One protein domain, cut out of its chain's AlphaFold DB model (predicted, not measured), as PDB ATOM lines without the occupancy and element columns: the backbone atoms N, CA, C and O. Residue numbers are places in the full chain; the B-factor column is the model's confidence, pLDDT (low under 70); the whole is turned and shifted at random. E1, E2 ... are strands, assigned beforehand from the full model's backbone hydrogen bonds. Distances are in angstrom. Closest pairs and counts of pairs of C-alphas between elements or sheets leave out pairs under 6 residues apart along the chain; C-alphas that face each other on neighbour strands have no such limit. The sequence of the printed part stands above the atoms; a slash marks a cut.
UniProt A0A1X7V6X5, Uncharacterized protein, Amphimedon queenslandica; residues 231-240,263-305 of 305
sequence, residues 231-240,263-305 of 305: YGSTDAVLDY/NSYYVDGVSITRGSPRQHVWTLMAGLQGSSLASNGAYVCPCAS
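Overview. This is residues 231 to 240 and 263 to 305 of the 305 residues of an uncharacterized protein of Amphimedon queenslandica (UniProt A0A1X7V6X5). This is a model with little regular structure: one two-stranded hairpin, E1 and E2, reaches toward one end of the longest axis, and winding chain without named elements, residues 286 to 305, fills the other end. The printed part has 53 residues with no named helix and two antiparallel strands, E1 then E2; the class is all strand, with only 13 residues in named elements. It is only just loose, close to compact, with a radius of gyration of the C-alphas of 12.2 A, and elongated, spanning 38 by 22 by 19 A.

Arrangement. E1, residues 269 to 274, and E2, residues 279 to 285, form a hairpin with a tight link, antiparallel at 166 degrees. C-alphas 271 and 283 face each other at 4.3 A. N 272 and O 282, 2.8 A apart, are within hydrogen-bond range.

Along the chain. E1 measures 16.7 A from C-alpha 269 at (-27.631, 80.551, 28.422); E2 measures 17.1 A, ending at C-alpha 285 at (-24.596, 77.377, 28.235).

Size, cuts and confidence. The farthest C-alphas, Ser 276 and Ser 295, are 38.4 A apart. Residues 241 to 262 are not printed; C-alphas 240 and 263 are 16.1 A apart across this cut. Mean pLDDT of the printed part is 74.9, and residues 290 to 298 are among those under 70.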
ATOM      1  N   TYR A 231     -33.593  77.564  21.924       85.25
ATOM      2  CA  TYR A 231     -34.501  78.337  21.086       85.25
ATOM      3  C   TYR A 231     -33.704  79.048  19.995       85.25
ATOM      4  O   TYR A 231     -32.844  79.876  20.289       85.25
ATOM      5  N   GLY A 232     -34.021  78.758  18.734       85.44
ATOM      6  CA  GLY A 232     -33.280  79.296  17.596       85.44
ATOM      7  C   GLY A 232     -31.853  78.746  17.520       85.44
ATOM      8  O   GLY A 232     -31.626  77.554  17.741       85.44
ATOM      9  N   SER A 233     -30.914  79.628  17.188       82.75
ATOM     10  CA  SER A 233     -29.517  79.288  16.915       82.75
ATOM     11  C   SER A 233     -28.607  79.802  18.025       82.75
ATOM     12  O   SER A 233     -28.042  80.881  17.888       82.75
ATOM     13  N   THR A 234     -28.511  79.058  19.127       84.88
ATOM     14  CA  THR A 234     -27.664  79.430  20.270       84.88
ATOM     15  C   THR A 234     -26.187  79.190  19.969       84.88
ATOM     16  O   THR A 234     -25.851  78.185  19.351       84.88
ATOM     17  N   ASP A 235     -25.286  80.055  20.413       78.00
ATOM     18  CA  ASP A 235     -23.857  79.964  20.069       78.00
ATOM     19  C   ASP A 235     -22.921  79.639  21.244       78.00
ATOM     20  O   ASP A 235     -21.710  79.538  21.051       78.00
ATOM     21  N   ALA A 236     -23.488  79.371  22.425       81.06
ATOM     22  CA  ALA A 236     -22.810  79.201  23.707       81.06
ATOM     23  C   ALA A 236     -22.002  80.441  24.123       81.06
ATOM     24  O   ALA A 236     -22.447  81.206  24.979       81.06
ATOM     25  N   VAL A 237     -20.825  80.625  23.531       75.25
ATOM     26  CA  VAL A 237     -19.964  81.798  23.687       75.25
ATOM     27  C   VAL A 237     -19.490  82.221  22.299       75.25
ATOM     28  O   VAL A 237     -18.950  81.414  21.544       75.25
ATOM     29  N   LEU A 238     -19.731  83.483  21.941       62.56
ATOM     30  CA  LEU A 238     -19.386  84.031  20.633       62.56
ATOM     31  C   LEU A 238     -18.032  84.756  20.706       62.56
ATOM     32  O   LEU A 238     -17.879  85.719  21.454       62.56
ATOM     33  N   ASP A 239     -17.080  84.336  19.876       51.66
ATOM     34  CA  ASP A 239     -15.723  84.897  19.737       51.66
ATOM     35  C   ASP A 239     -15.658  86.123  18.791       51.66
ATOM     36  O   ASP A 239     -14.670  86.373  18.109       51.66
ATOM     37  N   TYR A 240     -16.741  86.895  18.647       44.59
ATOM     38  CA  TYR A 240     -16.796  87.909  17.575       44.59
ATOM     39  C   TYR A 240     -16.280  89.305  17.961       44.59
ATOM     40  O   TYR A 240     -16.289  90.216  17.136       44.59
ATOM     41  N   ASN A 263     -16.373  85.345  33.131       64.25
ATOM     42  CA  ASN A 263     -16.658  86.675  33.663       64.25
ATOM     43  C   ASN A 263     -16.895  87.709  32.554       64.25
ATOM     44  O   ASN A 263     -17.372  88.807  32.863       64.25
ATOM     45  N   SER A 264     -16.674  87.353  31.285       61.03
ATOM     46  CA  SER A 264     -17.125  88.131  30.135       61.03
ATOM     47  C   SER A 264     -18.652  88.304  30.141       61.03
ATOM     48  O   SER A 264     -19.405  87.623  30.851       61.03
ATOM     49  N   TYR A 265     -19.112  89.306  29.398       62.56
ATOM     50  CA  TYR A 265     -20.492  89.794  29.386       62.56
ATOM     51  C   TYR A 265     -21.454  88.896  28.597       62.56
ATOM     52  O   TYR A 265     -22.665  88.998  28.799       62.56
ATOM     53  N   TYR A 266     -20.943  88.034  27.716       76.69
ATOM     54  CA  TYR A 266     -21.756  87.293  26.757       76.69
ATOM     55  C   TYR A 266     -21.756  85.783  27.007       76.69
ATOM     56  O   TYR A 266     -20.707  85.148  26.998       76.69
ATOM     57  N   VAL A 267     -22.955  85.222  27.177       82.56
ATOM     58  CA  VAL A 267     -23.244  83.784  27.153       82.56
ATOM     59  C   VAL A 267     -24.658  83.589  26.611       82.56
ATOM     60  O   VAL A 267     -25.602  84.198  27.124       82.56
ATOM     61  N   ASP A 268     -24.821  82.662  25.672       83.69
ATOM     62  CA  ASP A 268     -26.119  82.109  25.292       83.69
ATOM     63  C   ASP A 268     -26.527  81.012  26.286       83.69
ATOM     64  O   ASP A 268     -26.163  79.835  26.181       83.69
ATOM     65  N   GLY A 269     -27.256  81.428  27.323       88.56
ATOM     66  CA  GLY A 269     -27.631  80.551  28.422       88.56
ATOM     67  C   GLY A 269     -28.115  81.277  29.674       88.56
ATOM     68  O   GLY A 269     -28.636  82.390  29.620       88.56
ATOM     69  N   VAL A 270     -27.954  80.625  30.826       89.69
ATOM     70  CA  VAL A 270     -28.323  81.156  32.144       89.69
ATOM     71  C   VAL A 270     -27.066  81.308  32.981       89.69
ATOM     72  O   VAL A 270     -26.326  80.347  33.155       89.69
ATOM     73  N   SER A 271     -26.854  82.497  33.545       88.69
ATOM     74  CA  SER A 271     -25.758  82.756  34.481       88.69
ATOM     75  C   SER A 271     -26.291  83.215  35.833       88.69
ATOM     76  O   SER A 271     -27.158  84.084  35.905       88.69
ATOM     77  N   ILE A 272     -25.734  82.655  36.902       89.25
ATOM     78  CA  ILE A 272     -25.926  83.092  38.283       89.25
ATOM     79  C   ILE A 272     -24.704  83.918  38.668       89.25
ATOM     80  O   ILE A 272     -23.559  83.478  38.535       89.25
ATOM     81  N   THR A 273     -24.956  85.133  39.135       88.50
ATOM     82  CA  THR A 273     -23.925  86.092  39.525       88.50
ATOM     83  C   THR A 273     -24.266  86.691  40.882       88.50
ATOM     84  O   THR A 273     -25.414  86.640  41.331       88.50
ATOM     85  N   ARG A 274     -23.268  87.260  41.558       88.88
ATOM     86  CA  ARG A 274     -23.458  87.953  42.837       88.88
ATOM     87  C   ARG A 274     -22.624  89.222  42.930       88.88
ATOM     88  O   ARG A 274     -21.622  89.361  42.236       88.88
ATOM     89  N   GLY A 275     -23.002  90.098  43.857       82.94
ATOM     90  CA  GLY A 275     -22.224  91.284  44.208       82.94
ATOM     91  C   GLY A 275     -22.276  92.413  43.175       82.94
ATOM     92  O   GLY A 275     -22.887  92.306  42.114       82.94
ATOM     93  N   SER A 276     -21.635  93.520  43.541       78.38
ATOM     94  CA  SER A 276     -21.396  94.686  42.692       78.38
ATOM     95  C   SER A 276     -19.997  95.219  43.034       78.38
ATOM     96  O   SER A 276     -19.843  95.784  44.118       78.38
ATOM     97  N   PRO A 277     -18.969  95.018  42.182       81.12
ATOM     98  CA  PRO A 277     -19.030  94.512  40.804       81.12
ATOM     99  C   PRO A 277     -19.449  93.034  40.687       81.12
ATOM    100  O   PRO A 277     -19.341  92.270  41.647       81.12
ATOM    101  N   ARG A 278     -19.957  92.657  39.501       81.44
ATOM    102  CA  ARG A 278     -20.439  91.304  39.162       81.44
ATOM    103  C   ARG A 278     -19.350  90.265  39.434       81.44
ATOM    104  O   ARG A 278     -18.270  90.341  38.862       81.44
ATOM    105  N   GLN A 279     -19.684  89.255  40.224       85.69
ATOM    106  CA  GLN A 279     -18.896  88.039  40.397       85.69
ATOM    107  C   GLN A 279     -19.665  86.863  39.804       85.69
ATOM    108  O   GLN A 279     -20.858  86.696  40.082       85.69
ATOM    109  N   HIS A 280     -18.999  86.057  38.984       86.75
ATOM    110  CA  HIS A 280     -19.562  84.818  38.466       86.75
ATOM    111  C   HIS A 280     -19.707  83.777  39.585       86.75
ATOM    112  O   HIS A 280     -18.853  83.678  40.465       86.75
ATOM    113  N   VAL A 281     -20.819  83.040  39.581       88.31
ATOM    114  CA  VAL A 281     -21.049  81.905  40.490       88.31
ATOM    115  C   VAL A 281     -21.174  80.616  39.690       88.31
ATOM    116  O   VAL A 281     -20.527  79.625  40.015       88.31
ATOM    117  N   TRP A 282     -22.030  80.611  38.666       88.69
ATOM    118  CA  TRP A 282     -22.296  79.429  37.850       88.69
ATOM    119  C   TRP A 282     -22.990  79.797  36.536       88.69
ATOM    120  O   TRP A 282     -23.704  80.798  36.480       88.69
ATOM    121  N   THR A 283     -22.843  78.969  35.500       87.19
ATOM    122  CA  THR A 283     -23.521  79.147  34.210       87.19
ATOM    123  C   THR A 283     -23.910  77.810  33.583       87.19
ATOM    124  O   THR A 283     -23.137  76.856  33.623       87.19
ATOM    125  N   LEU A 284     -25.071  77.788  32.923       88.44
ATOM    126  CA  LEU A 284     -25.464  76.792  31.928       88.44
ATOM    127  C   LEU A 284     -25.460  77.446  30.550       88.44
ATOM    128  O   LEU A 284     -26.177  78.423  30.350       88.44
ATOM    129  N   MET A 285     -24.689  76.896  29.618       86.25
ATOM    130  CA  MET A 285     -24.596  77.377  28.235       86.25
ATOM    131  C   MET A 285     -25.307  76.414  27.287       86.25
ATOM    132  O   MET A 285     -25.372  75.215  27.564       86.25
ATOM    133  N   ALA A 286     -25.794  76.927  26.161       86.50
ATOM    134  CA  ALA A 286     -26.342  76.120  25.079       86.50
ATOM    135  C   ALA A 286     -25.642  76.457  23.758       86.50
ATOM    136  O   ALA A 286     -25.641  77.604  23.323       86.50
ATOM    137  N   GLY A 287     -25.059  75.450  23.113       83.44
ATOM    138  CA  GLY A 287     -24.561  75.527  21.743       83.44
ATOM    139  C   GLY A 287     -25.605  74.988  20.771       83.44
ATOM    140  O   GLY A 287     -26.457  74.186  21.147       83.44
ATOM    141  N   LEU A 288     -25.545  75.425  19.516       82.88
ATOM    142  CA  LEU A 288     -26.423  74.957  18.443       82.88
ATOM    143  C   LEU A 288     -26.205  73.470  18.152       82.88
ATOM    144  O   LEU A 288     -27.127  72.784  17.714       82.88
ATOM    145  N   GLN A 289     -24.972  72.996  18.342       74.81
ATOM    146  CA  GLN A 289     -24.540  71.650  17.988       74.81
ATOM    147  C   GLN A 289     -23.935  70.947  19.208       74.81
ATOM    148  O   GLN A 289     -23.148  71.528  19.951       74.81
ATOM    149  N   GLY A 290     -24.318  69.682  19.411       62.34
ATOM    150  CA  GLY A 290     -23.913  68.894  20.580       62.34
ATOM    151  C   GLY A 290     -22.606  68.111  20.430       62.34
ATOM    152  O   GLY A 290     -22.144  67.560  21.420       62.34
ATOM    153  N   SER A 291     -22.036  68.011  19.223       59.56
ATOM    154  CA  SER A 291     -20.809  67.225  18.967       59.56
ATOM    155  C   SER A 291     -20.137  67.503  17.620       59.56
ATOM    156  O   SER A 291     -18.945  67.248  17.455       59.56
ATOM    157  N   SER A 292     -20.868  68.021  16.631       55.69
ATOM    158  CA  SER A 292     -20.278  68.427  15.361       55.69
ATOM    159  C   SER A 292     -19.583  69.771  15.541       55.69
ATOM    160  O   SER A 292     -20.222  70.806  15.707       55.69
ATOM    161  N   LEU A 293     -18.253  69.751  15.515       56.16
ATOM    162  CA  LEU A 293     -17.473  70.965  15.338       56.16
ATOM    163  C   LEU A 293     -17.885  71.558  13.984       56.16
ATOM    164  O   LEU A 293     -17.568  70.996  12.933       56.16
ATOM    165  N   ALA A 294     -18.577  72.702  13.989       54.47
ATOM    166  CA  ALA A 294     -18.491  73.602  12.846       54.47
ATOM    167  C   ALA A 294     -16.994  73.839  12.570       54.47
ATOM    168  O   ALA A 294     -16.182  73.774  13.492       54.47
ATOM    169  N   SER A 295     -16.600  74.077  11.320       53.62
ATOM    170  CA  SER A 295     -15.199  74.085  10.854       53.62
ATOM    171  C   SER A 295     -14.226  75.023  11.602       53.62
ATOM    172  O   SER A 295     -13.034  75.013  11.314       53.62
ATOM    173  N   ASN A 296     -14.713  75.815  12.558       58.22
ATOM    174  CA  ASN A 296     -13.994  76.743  13.427       58.22
ATOM    175  C   ASN A 296     -14.288  76.564  14.940       58.22
ATOM    176  O   ASN A 296     -13.914  77.427  15.723       58.22
ATOM    177  N   GLY A 297     -14.989  75.506  15.367       58.31
ATOM    178  CA  GLY A 297     -15.392  75.310  16.770       58.31
ATOM    179  C   GLY A 297     -16.485  76.269  17.267       58.31
ATOM    180  O   GLY A 297     -16.831  76.237  18.445       58.31
ATOM    181  N   ALA A 298     -17.049  77.103  16.386       61.41
ATOM    182  CA  ALA A 298     -18.139  78.005  16.733       61.41
ATOM    183  C   ALA A 298     -19.438  77.235  17.010       61.41
ATOM    184  O   ALA A 298     -19.681  76.171  16.435       61.41
ATOM    185  N   TYR A 299     -20.305  77.817  17.842       71.81
ATOM    186  CA  TYR A 299     -21.631  77.284  18.177       71.81
ATOM    187  C   TYR A 299     -21.636  75.967  18.973       71.81
ATOM    188  O   TYR A 299     -22.655  75.269  19.003       71.81
ATOM    189  N   VAL A 300     -20.519  75.627  19.619       73.69
ATOM    190  CA  VAL A 300     -20.353  74.409  20.423       73.69
ATOM    191  C   VAL A 300     -20.034  74.791  21.869       73.69
ATOM    192  O   VAL A 300     -19.270  75.719  22.128       73.69
ATOM    193  N   CYS A 301     -20.615  74.078  22.837       78.00
ATOM    194  CA  CYS A 301     -20.270  74.274  24.244       78.00
ATOM    195  C   CYS A 301     -18.850  73.760  24.540       78.00
ATOM    196  O   CYS A 301     -18.502  72.675  24.072       78.00
ATOM    197  N   PRO A 302     -18.077  74.424  25.421       73.12
ATOM    198  CA  PRO A 302     -16.743  73.955  25.815       73.12
ATOM    199  C   PRO A 302     -16.697  72.520  26.373       73.12
ATOM    200  O   PRO A 302     -15.659  71.874  26.316       73.12
ATOM    201  N   CYS A 303     -17.815  72.014  26.908       71.94
ATOM    202  CA  CYS A 303     -17.928  70.679  27.508       71.94
ATOM    203  C   CYS A 303     -18.531  69.612  26.573       71.94
ATOM    204  O   CYS A 303     -18.930  68.556  27.051       71.94
ATOM    205  N   ALA A 304     -18.672  69.887  25.272       68.75
ATOM    206  CA  ALA A 304     -19.321  68.986  24.309       68.75
ATOM    207  C   ALA A 304     -18.419  67.842  23.783       68.75
ATOM    208  O   ALA A 304     -18.778  67.180  22.808       68.75
ATOM    209  N   SER A 305     -17.247  67.629  24.391       54.09
ATOM    210  CA  SER A 305     -16.218  66.655  23.993       54.09
ATOM    211  C   SER A 305     -16.248  65.372  24.815       54.09
ATOM    212  O   SER A 305     -16.221  65.506  26.061       54.09
TER     213      SER A 305